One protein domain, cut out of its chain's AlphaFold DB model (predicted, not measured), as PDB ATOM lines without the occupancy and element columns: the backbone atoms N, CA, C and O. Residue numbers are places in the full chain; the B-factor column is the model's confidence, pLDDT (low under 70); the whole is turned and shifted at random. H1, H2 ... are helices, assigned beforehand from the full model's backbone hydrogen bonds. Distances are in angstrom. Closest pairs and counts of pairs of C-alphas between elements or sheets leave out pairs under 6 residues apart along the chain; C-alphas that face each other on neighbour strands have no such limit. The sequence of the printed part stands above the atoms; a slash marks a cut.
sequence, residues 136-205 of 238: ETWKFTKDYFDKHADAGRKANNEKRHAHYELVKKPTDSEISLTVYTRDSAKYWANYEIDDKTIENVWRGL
ATOM      1  N   GLU A 136       2.747  19.919   0.321       86.31
ATOM      2  CA  GLU A 136       2.968  20.638  -0.938       86.31
ATOM      3  C   GLU A 136       3.066  19.680  -2.128       86.31
ATOM      4  O   GLU A 136       2.425  19.886  -3.160       86.31
ATOM      5  N   THR A 137       3.825  18.596  -1.963       83.38
ATOM      6  CA  THR A 137       3.934  17.524  -2.953       83.38
ATOM      7  C   THR A 137       2.579  16.882  -3.216       83.38
ATOM      8  O   THR A 137       2.188  16.705  -4.369       83.38
ATOM      9  N   TRP A 138       1.851  16.526  -2.157       83.81
ATOM     10  CA  TRP A 138       0.548  15.879  -2.287       83.81
ATOM     11  C   TRP A 138      -0.446  16.757  -3.035       83.81
ATOM     12  O   TRP A 138      -1.146  16.288  -3.939       83.81
ATOM     13  N   LYS A 139      -0.463  18.048  -2.701       89.94
ATOM     14  CA  LYS A 139      -1.260  19.045  -3.401       89.94
ATOM     15  C   LYS A 139      -0.865  19.138  -4.872       89.94
ATOM     16  O   LYS A 139      -1.749  19.110  -5.724       89.94
ATOM     17  N   PHE A 140       0.432  19.201  -5.175       89.69
ATOM     18  CA  PHE A 140       0.920  19.246  -6.551       89.69
ATOM     19  C   PHE A 140       0.471  18.022  -7.357       89.69
ATOM     20  O   PHE A 140      -0.100  18.184  -8.433       89.69
ATOM     21  N   THR A 141       0.669  16.808  -6.835       87.75
ATOM     22  CA  THR A 141       0.285  15.564  -7.521       87.75
ATOM     23  C   THR A 141      -1.215  15.520  -7.801       87.75
ATOM     24  O   THR A 141      -1.627  15.165  -8.907       87.75
ATOM     25  N   LYS A 142      -2.040  15.933  -6.829       90.56
ATOM     26  CA  LYS A 142      -3.493  16.029  -7.004       90.56
ATOM     27  C   LYS A 142      -3.861  17.042  -8.091       90.56
ATOM     28  O   LYS A 142      -4.577  16.695  -9.023       90.56
ATOM     29  N   ASP A 143      -3.360  18.270  -7.987       94.25
ATOM     30  CA  ASP A 143      -3.678  19.344  -8.933       94.25
ATOM     31  C   ASP A 143      -3.213  18.989 -10.358       94.25
ATOM     32  O   ASP A 143      -3.908  19.275 -11.335       94.25
ATOM     33  N   TYR A 144      -2.058  18.327 -10.484       93.31
ATOM     34  CA  TYR A 144      -1.542  17.847 -11.760       93.31
ATOM     35  C   TYR A 144      -2.463  16.786 -12.372       93.31
ATOM     36  O   TYR A 144      -2.843  16.909 -13.536       93.31
ATOM     37  N   PHE A 145      -2.876  15.781 -11.593       94.31
ATOM     38  CA  PHE A 145      -3.814  14.758 -12.057       94.31
ATOM     39  C   PHE A 145      -5.152  15.375 -12.486       94.31
ATOM     40  O   PHE A 145      -5.617  15.134 -13.601       94.31
ATOM     41  N   ASP A 146      -5.736  16.237 -11.651       95.06
ATOM     42  CA  ASP A 146      -7.019  16.890 -11.927       95.06
ATOM     43  C   ASP A 146      -6.966  17.723 -13.216       95.06
ATOM     44  O   ASP A 146      -7.925  17.743 -13.996       95.06
ATOM     45  N   LYS A 147      -5.836  18.380 -13.482       97.25
ATOM     46  CA  LYS A 147      -5.656  19.229 -14.661       97.25
ATOM     47  C   LYS A 147      -5.324  18.449 -15.933       97.25
ATOM     48  O   LYS A 147      -5.785  18.840 -17.004       97.25
ATOM     49  N   HIS A 148      -4.519  17.392 -15.838       95.94
ATOM     50  CA  HIS A 148      -3.884  16.768 -17.004       95.94
ATOM     51  C   HIS A 148      -4.397  15.366 -17.345       95.94
ATOM     52  O   HIS A 148      -4.214  14.935 -18.482       95.94
ATOM     53  N   ALA A 149      -5.050  14.659 -16.419       96.56
ATOM     54  CA  ALA A 149      -5.624  13.355 -16.727       96.56
ATOM     55  C   ALA A 149      -6.817  13.485 -17.688       96.56
ATOM     56  O   ALA A 149      -7.684  14.356 -17.525       96.56
ATOM     57  N   ASP A 150      -6.866  12.590 -18.674       97.00
ATOM     58  CA  ASP A 150      -8.002  12.454 -19.578       97.00
ATOM     59  C   ASP A 150      -9.258  11.939 -18.846       97.00
ATOM     60  O   ASP A 150      -9.214  11.489 -17.695       97.00
ATOM     61  N   ALA A 151     -10.409  12.031 -19.516       97.69
ATOM     62  CA  ALA A 151     -11.693  11.646 -18.934       97.69
ATOM     63  C   ALA A 151     -11.762  10.151 -18.565       97.69
ATOM     64  O   ALA A 151     -12.359   9.807 -17.546       97.69
ATOM     65  N   GLY A 152     -11.129   9.275 -19.354       97.75
ATOM     66  CA  GLY A 152     -11.106   7.834 -19.103       97.75
ATOM     67  C   GLY A 152     -10.315   7.494 -17.843       97.75
ATOM     68  O   GLY A 152     -10.808   6.774 -16.973       97.75
ATOM     69  N   ARG A 153      -9.130   8.087 -17.687       97.75
ATOM     70  CA  ARG A 153      -8.285   7.936 -16.497       97.75
ATOM     71  C   ARG A 153      -8.971   8.456 -15.233       97.75
ATOM     72  O   ARG A 153      -8.905   7.797 -14.195       97.75
ATOM     73  N   LYS A 154      -9.666   9.596 -15.309       97.94
ATOM     74  CA  LYS A 154     -10.446  10.148 -14.184       97.94
ATOM     75  C   LYS A 154     -11.603   9.235 -13.781       97.94
ATOM     76  O   LYS A 154     -11.721   8.900 -12.606       97.94
ATOM     77  N   ALA A 155     -12.389   8.762 -14.749       97.56
ATOM     78  CA  ALA A 155     -13.488   7.835 -14.490       97.56
ATOM     79  C   ALA A 155     -12.996   6.499 -13.899       97.56
ATOM     80  O   ALA A 155     -13.616   5.951 -12.988       97.56
ATOM     81  N   ASN A 156     -11.854   5.979 -14.372       96.94
ATOM     82  CA  ASN A 156     -11.238   4.784 -13.793       96.94
ATOM     83  C   ASN A 156     -10.803   5.019 -12.340       96.94
ATOM     84  O   ASN A 156     -11.091   4.189 -11.478       96.94
ATOM     85  N   ASN A 157     -10.170   6.163 -12.062       96.00
ATOM     86  CA  ASN A 157      -9.783   6.546 -10.710       96.00
ATOM     87  C   ASN A 157     -10.998   6.590  -9.769       96.00
ATOM     88  O   ASN A 157     -10.964   5.984  -8.703       96.00
ATOM     89  N   GLU A 158     -12.092   7.241 -10.169       96.12
ATOM     90  CA  GLU A 158     -13.338   7.277  -9.389       96.12
ATOM     91  C   GLU A 158     -13.905   5.875  -9.144       96.12
ATOM     92  O   GLU A 158     -14.214   5.521  -8.004       96.12
ATOM     93  N   LYS A 159     -13.968   5.039 -10.188       95.62
ATOM     94  CA  LYS A 159     -14.428   3.648 -10.085       95.62
ATOM     95  C   LYS A 159     -13.593   2.844  -9.085       95.62
ATOM     96  O   LYS A 159     -14.161   2.132  -8.260       95.62
ATOM     97  N   ARG A 160     -12.260   2.945  -9.142       94.19
ATOM     98  CA  ARG A 160     -11.356   2.259  -8.203       94.19
ATOM     99  C   ARG A 160     -11.539   2.788  -6.779       94.19
ATOM    100  O   ARG A 160     -11.674   1.991  -5.857       94.19
ATOM    101  N   HIS A 161     -11.627   4.104  -6.593       93.06
ATOM    102  CA  HIS A 161     -11.874   4.713  -5.283       93.06
ATOM    103  C   HIS A 161     -13.223   4.311  -4.664       93.06
ATOM    104  O   HIS A 161     -13.307   4.211  -3.445       93.06
ATOM    105  N   ALA A 162     -14.251   4.055  -5.478       93.56
ATOM    106  CA  ALA A 162     -15.533   3.520  -5.013       93.56
ATOM    107  C   ALA A 162     -15.485   2.012  -4.705       93.56
ATOM    108  O   ALA A 162     -16.291   1.526  -3.918       93.56
ATOM    109  N   HIS A 163     -14.572   1.267  -5.335       92.56
ATOM    110  CA  HIS A 163     -14.434  -0.177  -5.146       92.56
ATOM    111  C   HIS A 163     -13.589  -0.547  -3.919       92.56
ATOM    112  O   HIS A 163     -13.925  -1.492  -3.210       92.56
ATOM    113  N   TYR A 164     -12.498   0.182  -3.666       89.12
ATOM    114  CA  TYR A 164     -11.597  -0.099  -2.549       89.12
ATOM    115  C   TYR A 164     -11.873   0.810  -1.358       89.12
ATOM    116  O   TYR A 164     -11.511   1.991  -1.350       89.12
ATOM    117  N   GLU A 165     -12.426   0.224  -0.303       81.69
ATOM    118  CA  GLU A 165     -12.480   0.862   1.006       81.69
ATOM    119  C   GLU A 165     -11.107   0.809   1.684       81.69
ATOM    120  O   GLU A 165     -10.455  -0.238   1.742       81.69
ATOM    121  N   LEU A 166     -10.659   1.945   2.224       79.25
ATOM    122  CA  LEU A 166      -9.477   1.955   3.078       79.25
ATOM    123  C   LEU A 166      -9.872   1.605   4.503       79.25
ATOM    124  O   LEU A 166     -10.494   2.403   5.203       79.25
ATOM    125  N   VAL A 167      -9.435   0.436   4.952       66.81
ATOM    126  CA  VAL A 167      -9.451   0.088   6.369       66.81
ATOM    127  C   VAL A 167      -8.123   0.533   6.957       66.81
ATOM    128  O   VAL A 167      -7.094  -0.044   6.631       66.81
ATOM    129  N   LYS A 168      -8.141   1.560   7.809       62.62
ATOM    130  CA  LYS A 168      -6.937   2.048   8.492       62.62
ATOM    131  C   LYS A 168      -6.502   1.017   9.537       62.62
ATOM    132  O   LYS A 168      -7.173   0.880  10.561       62.62
ATOM    133  N   LYS A 169      -5.415   0.280   9.299       59.88
ATOM    134  CA  LYS A 169      -4.864  -0.654  10.292       59.88
ATOM    135  C   LYS A 169      -3.852   0.050  11.204       59.88
ATOM    136  O   LYS A 169      -3.257   1.048  10.801       59.88
ATOM    137  N   PRO A 170      -3.625  -0.458  12.431       49.62
ATOM    138  CA  PRO A 170      -2.703   0.154  13.391       49.62
ATOM    139  C   PRO A 170      -1.249   0.252  12.910       49.62
ATOM    140  O   PRO A 170      -0.513   1.091  13.418       49.62
ATOM    141  N   THR A 171      -0.842  -0.598  11.964       54.50
ATOM    142  CA  THR A 171       0.533  -0.673  11.454       54.50
ATOM    143  C   THR A 171       0.641  -0.452   9.952       54.50
ATOM    144  O   THR A 171       1.735  -0.634   9.447       54.50
ATOM    145  N   ASP A 172      -0.427  -0.064   9.238       60.09
ATOM    146  CA  ASP A 172      -0.352   0.066   7.774       60.09
ATOM    147  C   ASP A 172       0.844   0.943   7.382       60.09
ATOM    148  O   ASP A 172       0.895   2.131   7.720       60.09
ATOM    149  N   SER A 173       1.816   0.352   6.688       58.44
ATOM    150  CA  SER A 173       2.849   1.130   6.028       58.44
ATOM    151  C   SER A 173       2.232   2.047   4.977       58.44
ATOM    152  O   SER A 173       1.216   1.735   4.351       58.44
ATOM    153  N   GLU A 174       2.922   3.156   4.699       61.53
ATOM    154  CA  GLU A 174       2.700   3.993   3.501       61.53
ATOM    155  C   GLU A 174       2.662   3.165   2.195       61.53
ATOM    156  O   GLU A 174       2.130   3.587   1.168       61.53
ATOM    157  N   ILE A 175       3.201   1.946   2.238       66.81
ATOM    158  CA  ILE A 175       3.248   0.966   1.164       66.81
ATOM    159  C   ILE A 175       2.134  -0.081   1.381       66.81
ATOM    160  O   ILE A 175       2.377  -1.241   1.703       66.81
ATOM    161  N   SER A 176       0.879   0.318   1.165       77.12
ATOM    162  CA  SER A 176      -0.269  -0.600   1.164       77.12
ATOM    163  C   SER A 176      -0.626  -1.022  -0.260       77.12
ATOM    164  O   SER A 176      -0.949  -0.172  -1.093       77.12
ATOM    165  N   LEU A 177      -0.637  -2.333  -0.541       82.00
ATOM    166  CA  LEU A 177      -1.083  -2.859  -1.838       82.00
ATOM    167  C   LEU A 177      -2.505  -2.390  -2.167       82.00
ATOM    168  O   LEU A 177      -2.770  -2.001  -3.296       82.00
ATOM    169  N   THR A 178      -3.409  -2.342  -1.184       85.19
ATOM    170  CA  THR A 178      -4.777  -1.848  -1.397       85.19
ATOM    171  C   THR A 178      -4.790  -0.374  -1.795       85.19
ATOM    172  O   THR A 178      -5.484  -0.010  -2.741       85.19
ATOM    173  N   VAL A 179      -4.008   0.477  -1.117       84.88
ATOM    174  CA  VAL A 179      -3.882   1.898  -1.491       84.88
ATOM    175  C   VAL A 179      -3.276   2.022  -2.887       84.88
ATOM    176  O   VAL A 179      -3.798   2.762  -3.716       84.88
ATOM    177  N   TYR A 180      -2.215   1.266  -3.172       86.12
ATOM    178  CA  TYR A 180      -1.530   1.289  -4.461       86.12
ATOM    179  C   TYR A 180      -2.443   0.852  -5.612       86.12
ATOM    180  O   TYR A 180      -2.484   1.502  -6.656       86.12
ATOM    181  N   THR A 181      -3.218  -0.213  -5.409       89.81
ATOM    182  CA  THR A 181      -4.204  -0.703  -6.373       89.81
ATOM    183  C   THR A 181      -5.347   0.292  -6.536       89.81
ATOM    184  O   THR A 181      -5.738   0.589  -7.664       89.81
ATOM    185  N   ARG A 182      -5.864   0.878  -5.453       91.94
ATOM    186  CA  ARG A 182      -6.918   1.899  -5.537       91.94
ATOM    187  C   ARG A 182      -6.473   3.118  -6.344       91.94
ATOM    188  O   ARG A 182      -7.219   3.597  -7.192       91.94
ATOM    189  N   ASP A 183      -5.252   3.581  -6.109       90.75
ATOM    190  CA  ASP A 183      -4.696   4.787  -6.715       90.75
ATOM    191  C   ASP A 183      -3.940   4.497  -8.035       90.75
ATOM    192  O   ASP A 183      -3.295   5.386  -8.590       90.75
ATOM    193  N   SER A 184      -4.030   3.282  -8.591       91.75
ATOM    194  CA  SER A 184      -3.219   2.852  -9.743       91.75
ATOM    195  C   SER A 184      -3.430   3.690 -11.009       91.75
ATOM    196  O   SER A 184      -2.486   3.875 -11.779       91.75
ATOM    197  N   ALA A 185      -4.609   4.294 -11.188       93.56
ATOM    198  CA  ALA A 185      -4.883   5.244 -12.268       93.56
ATOM    199  C   ALA A 185      -3.987   6.498 -12.217       93.56
ATOM    200  O   ALA A 185      -3.830   7.180 -13.231       93.56
ATOM    201  N   LYS A 186      -3.379   6.802 -11.065       90.06
ATOM    202  CA  LYS A 186      -2.395   7.882 -10.894       90.06
ATOM    203  C   LYS A 186      -0.959   7.415 -11.134       90.06
ATOM    204  O   LYS A 186      -0.115   8.244 -11.445       90.06
ATOM    205  N   TYR A 187      -0.677   6.120 -10.986       86.44
ATOM    206  CA  TYR A 187       0.691   5.582 -10.975       86.44
ATOM    207  C   TYR A 187       1.088   4.870 -12.270       86.44
ATOM    208  O   TYR A 187       2.260   4.872 -12.638       86.44
ATOM    209  N   TRP A 188       0.134   4.251 -12.967       88.19
ATOM    210  CA  TRP A 188       0.423   3.425 -14.136       88.19
ATOM    211  C   TRP A 188       0.174   4.169 -15.440       88.19
ATOM    212  O   TRP A 188      -0.880   4.775 -15.643       88.19
ATOM    213  N   ALA A 189       1.115   4.051 -16.380       88.25
ATOM    214  CA  ALA A 189       0.928   4.555 -17.739       88.25
ATOM    215  C   ALA A 189      -0.316   3.926 -18.393       88.25
ATOM    216  O   ALA A 189      -1.133   4.644 -18.964       88.25
ATOM    217  N   ASN A 190      -0.517   2.615 -18.222       91.75
ATOM    218  CA  ASN A 190      -1.786   1.960 -18.522       91.75
ATOM    219  C   ASN A 190      -2.719   2.035 -17.298       91.75
ATOM    220  O   ASN A 190      -2.589   1.225 -16.384       91.75
ATOM    221  N   TYR A 191      -3.662   2.985 -17.283       92.94
ATOM    222  CA  TYR A 191      -4.623   3.137 -16.177       92.94
ATOM    223  C   TYR A 191      -5.711   2.052 -16.148       92.94
ATOM    224  O   TYR A 191      -6.497   1.992 -15.206       92.94
ATOM    225  N   GLU A 192      -5.763   1.191 -17.162       94.50
ATOM    226  CA  GLU A 192      -6.686   0.056 -17.242       94.50
ATOM    227  C   GLU A 192      -6.034  -1.260 -16.807       94.50
ATOM    228  O   GLU A 192      -6.637  -2.319 -16.960       94.50
ATOM    229  N   ILE A 193      -4.808  -1.202 -16.270       93.38
ATOM    230  CA  ILE A 193      -4.123  -2.364 -15.702       93.38
ATOM    231  C   ILE A 193      -5.048  -3.113 -14.736       93.38
ATOM    232  O   ILE A 193      -5.762  -2.498 -13.943       93.38
ATOM    233  N   ASP A 194      -5.061  -4.439 -14.826       93.62
ATOM    234  CA  ASP A 194      -5.890  -5.282 -13.976       93.62
ATOM    235  C   ASP A 194      -5.217  -5.559 -12.625       93.62
ATOM    236  O   ASP A 194      -3.991  -5.525 -12.483       93.62
ATOM    237  N   ASP A 195      -6.035  -5.862 -11.621       92.75
ATOM    238  CA  ASP A 195      -5.557  -6.018 -10.248       92.75
ATOM    239  C   ASP A 195      -4.664  -7.244 -10.085       92.75
ATOM    240  O   ASP A 195      -3.689  -7.186  -9.344       92.75
ATOM    241  N   LYS A 196      -4.909  -8.317 -10.848       93.00
ATOM    242  CA  LYS A 196      -4.061  -9.515 -10.830       93.00
ATOM    243  C   LYS A 196      -2.658  -9.200 -11.350       93.00
ATOM    244  O   LYS A 196      -1.676  -9.723 -10.823       93.00
ATOM    245  N   THR A 197      -2.528  -8.349 -12.365       91.56
ATOM    246  CA  THR A 197      -1.220  -7.864 -12.820       91.56
ATOM    247  C   THR A 197      -0.520  -7.060 -11.726       91.56
ATOM    248  O   THR A 197       0.659  -7.308 -11.471       91.56
ATOM    249  N   ILE A 198      -1.228  -6.164 -11.028       90.25
ATOM    250  CA  ILE A 198      -0.660  -5.422  -9.890       90.25
ATOM    251  C   ILE A 198      -0.229  -6.397  -8.782       90.25
ATOM    252  O   ILE A 198       0.926  -6.383  -8.370       90.25
ATOM    253  N   GLU A 199      -1.094  -7.310  -8.347       89.31
ATOM    254  CA  GLU A 199      -0.780  -8.332  -7.340       89.31
ATOM    255  C   GLU A 199       0.450  -9.168  -7.720       89.31
ATOM    256  O   GLU A 199       1.314  -9.424  -6.885       89.31
ATOM    257  N   ASN A 200       0.576  -9.557  -8.992       89.25
ATOM    258  CA  ASN A 200       1.724 -10.322  -9.478       89.25
ATOM    259  C   ASN A 200       3.042  -9.552  -9.372       89.25
ATOM    260  O   ASN A 200       4.076 -10.169  -9.109       89.25
ATOM    261  N   VAL A 201       3.019  -8.231  -9.575       88.25
ATOM    262  CA  VAL A 201       4.197  -7.374  -9.383       88.25
ATOM    263  C   VAL A 201       4.619  -7.392  -7.919       88.25
ATOM    264  O   VAL A 201       5.800  -7.591  -7.639       88.25
ATOM    265  N   TRP A 202       3.649  -7.258  -7.013       86.50
ATOM    266  CA  TRP A 202       3.830  -7.192  -5.559       86.50
ATOM    267  C   TRP A 202       4.077  -8.530  -4.873       86.50
ATOM    268  O   TRP A 202       4.469  -8.581  -3.708       86.50
ATOM    269  N   ARG A 203       3.884  -9.629  -5.598       87.31
ATOM    270  CA  ARG A 203       4.031 -10.978  -5.071       87.31
ATOM    271  C   ARG A 203       5.423 -11.205  -4.482       87.31
ATOM    272  O   ARG A 203       6.428 -11.139  -5.187       87.31
ATOM    273  N   GLY A 204       5.428 -11.608  -3.216       84.00
ATOM    274  CA  GLY A 204       6.629 -11.991  -2.479       84.00
ATOM    275  C   GLY A 204       7.291 -10.849  -1.716       84.00
ATOM    276  O   GLY A 204       8.228 -11.133  -0.988       84.00
ATOM    277  N   LEU A 205       6.817  -9.605  -1.860       84.31
ATOM    278  CA  LEU A 205       7.247  -8.504  -1.005       84.31
ATOM    279  C   LEU A 205       6.335  -8.455   0.217       84.31
ATOM    280  O   LEU A 205       5.115  -8.340   0.063       84.31
TER     281      LEU A 205
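This is residues 136 to 205 of the 238 residues of an uncharacterized protein of Alphaproteobacteria bacterium 41-28 (UniProt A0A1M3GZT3). Two long helices, H1 and H2, meet near their ends in a corner, and the short helices H3 and H4 lie in the middle of the domain, packed on H2. H5 packs on H3 at the end of the domain away from H1, and the link from H2 to H3 makes a wide loop, of which residues 168 to 175 stick out. The printed part has 70 residues with five named helices, H1, H2, H3, H4 and H5 in this order along the chain, and no named strand; the class is all helix. The packing is sparse, with H1 touching no other helix, and the whole is only just compact, close to loose, with a radius of gyration of the C-alphas of 12.8 A. The C-alphas span 34 by 28 by 20 A along their three main axes.

H1, residues 136 to 148, touches no helix. H2, residues 151 to 163, is close to H1 but not clearly touching it; the closest C-alphas are those of Asp 146 and Lys 154, 7.9 A apart. The lines of these two helices stand at a steep tilt of 55 degrees, and they run opposite ways. H3, residues 177 to 182, touches H2, and the closest C-alphas are those of Arg 160 and Arg 182, 5.2 A apart. H2 and H3 run opposite ways at a steep tilt of 50 degrees. H4, residues 184 to 187, touches H2 at residues 153 to 157 alone, and the closest C-alphas are those of Asn 157 and Ala 185, 5.3 A apart. H4 is close to H1 but not clearly touching it, with the C-alphas of Phe 145 and Lys 186 closest at 7.1 A. H3 and H4 meet only through their link. H5, residues 195 to 202, touches H3, and the closest C-alphas are those of Thr 181 and Asp 195, 6.7 A apart. H3 and H5 run opposite ways at a tilt of 37 degrees, only just steep. H5 is apart from H1, from H2 and from H4, and H1 is apart from H3. In H1, H2, H3 and H5 every O i to N i+4 pair is within hydrogen-bond range; H4 is too short for such a pair, and its 1 pair of O i and N i+3 is within range.

H1 begins at C-alpha 136, at (2.968, 20.638, -0.938), and measures 17.9 A from first to last C-alpha. H2 measures 18.4 A from C-alpha 151 to C-alpha 163, which is at (-14.434, -0.177, -5.146). H3 measures 8.4 A from Leu 177 to Arg 182, and H4 measures 4.9 A from Ser 184 to Tyr 187. H5 measures 10.6 A from Asp 195 to Trp 202, and its last C-alpha is at (3.830, -7.192, -5.559).

The two C-alphas farthest apart are those of Lys 147 and Gly 204, at 35.7 A, while the first and last printed C-alphas, of Glu 136 and Leu 205, are 29.5 A apart. The printed part has no cut. The links from H1 to H2 and from H3 to H4 are tight, the link from H4 to H5 is short but not tight, and the link from H2 to H3, residues 164 to 176, is long. Residues 168 to 175 of that long link stand free. The mean pLDDT of the printed part is 86.9, and the model's confidence is low, under 70, at residues 167 to 175.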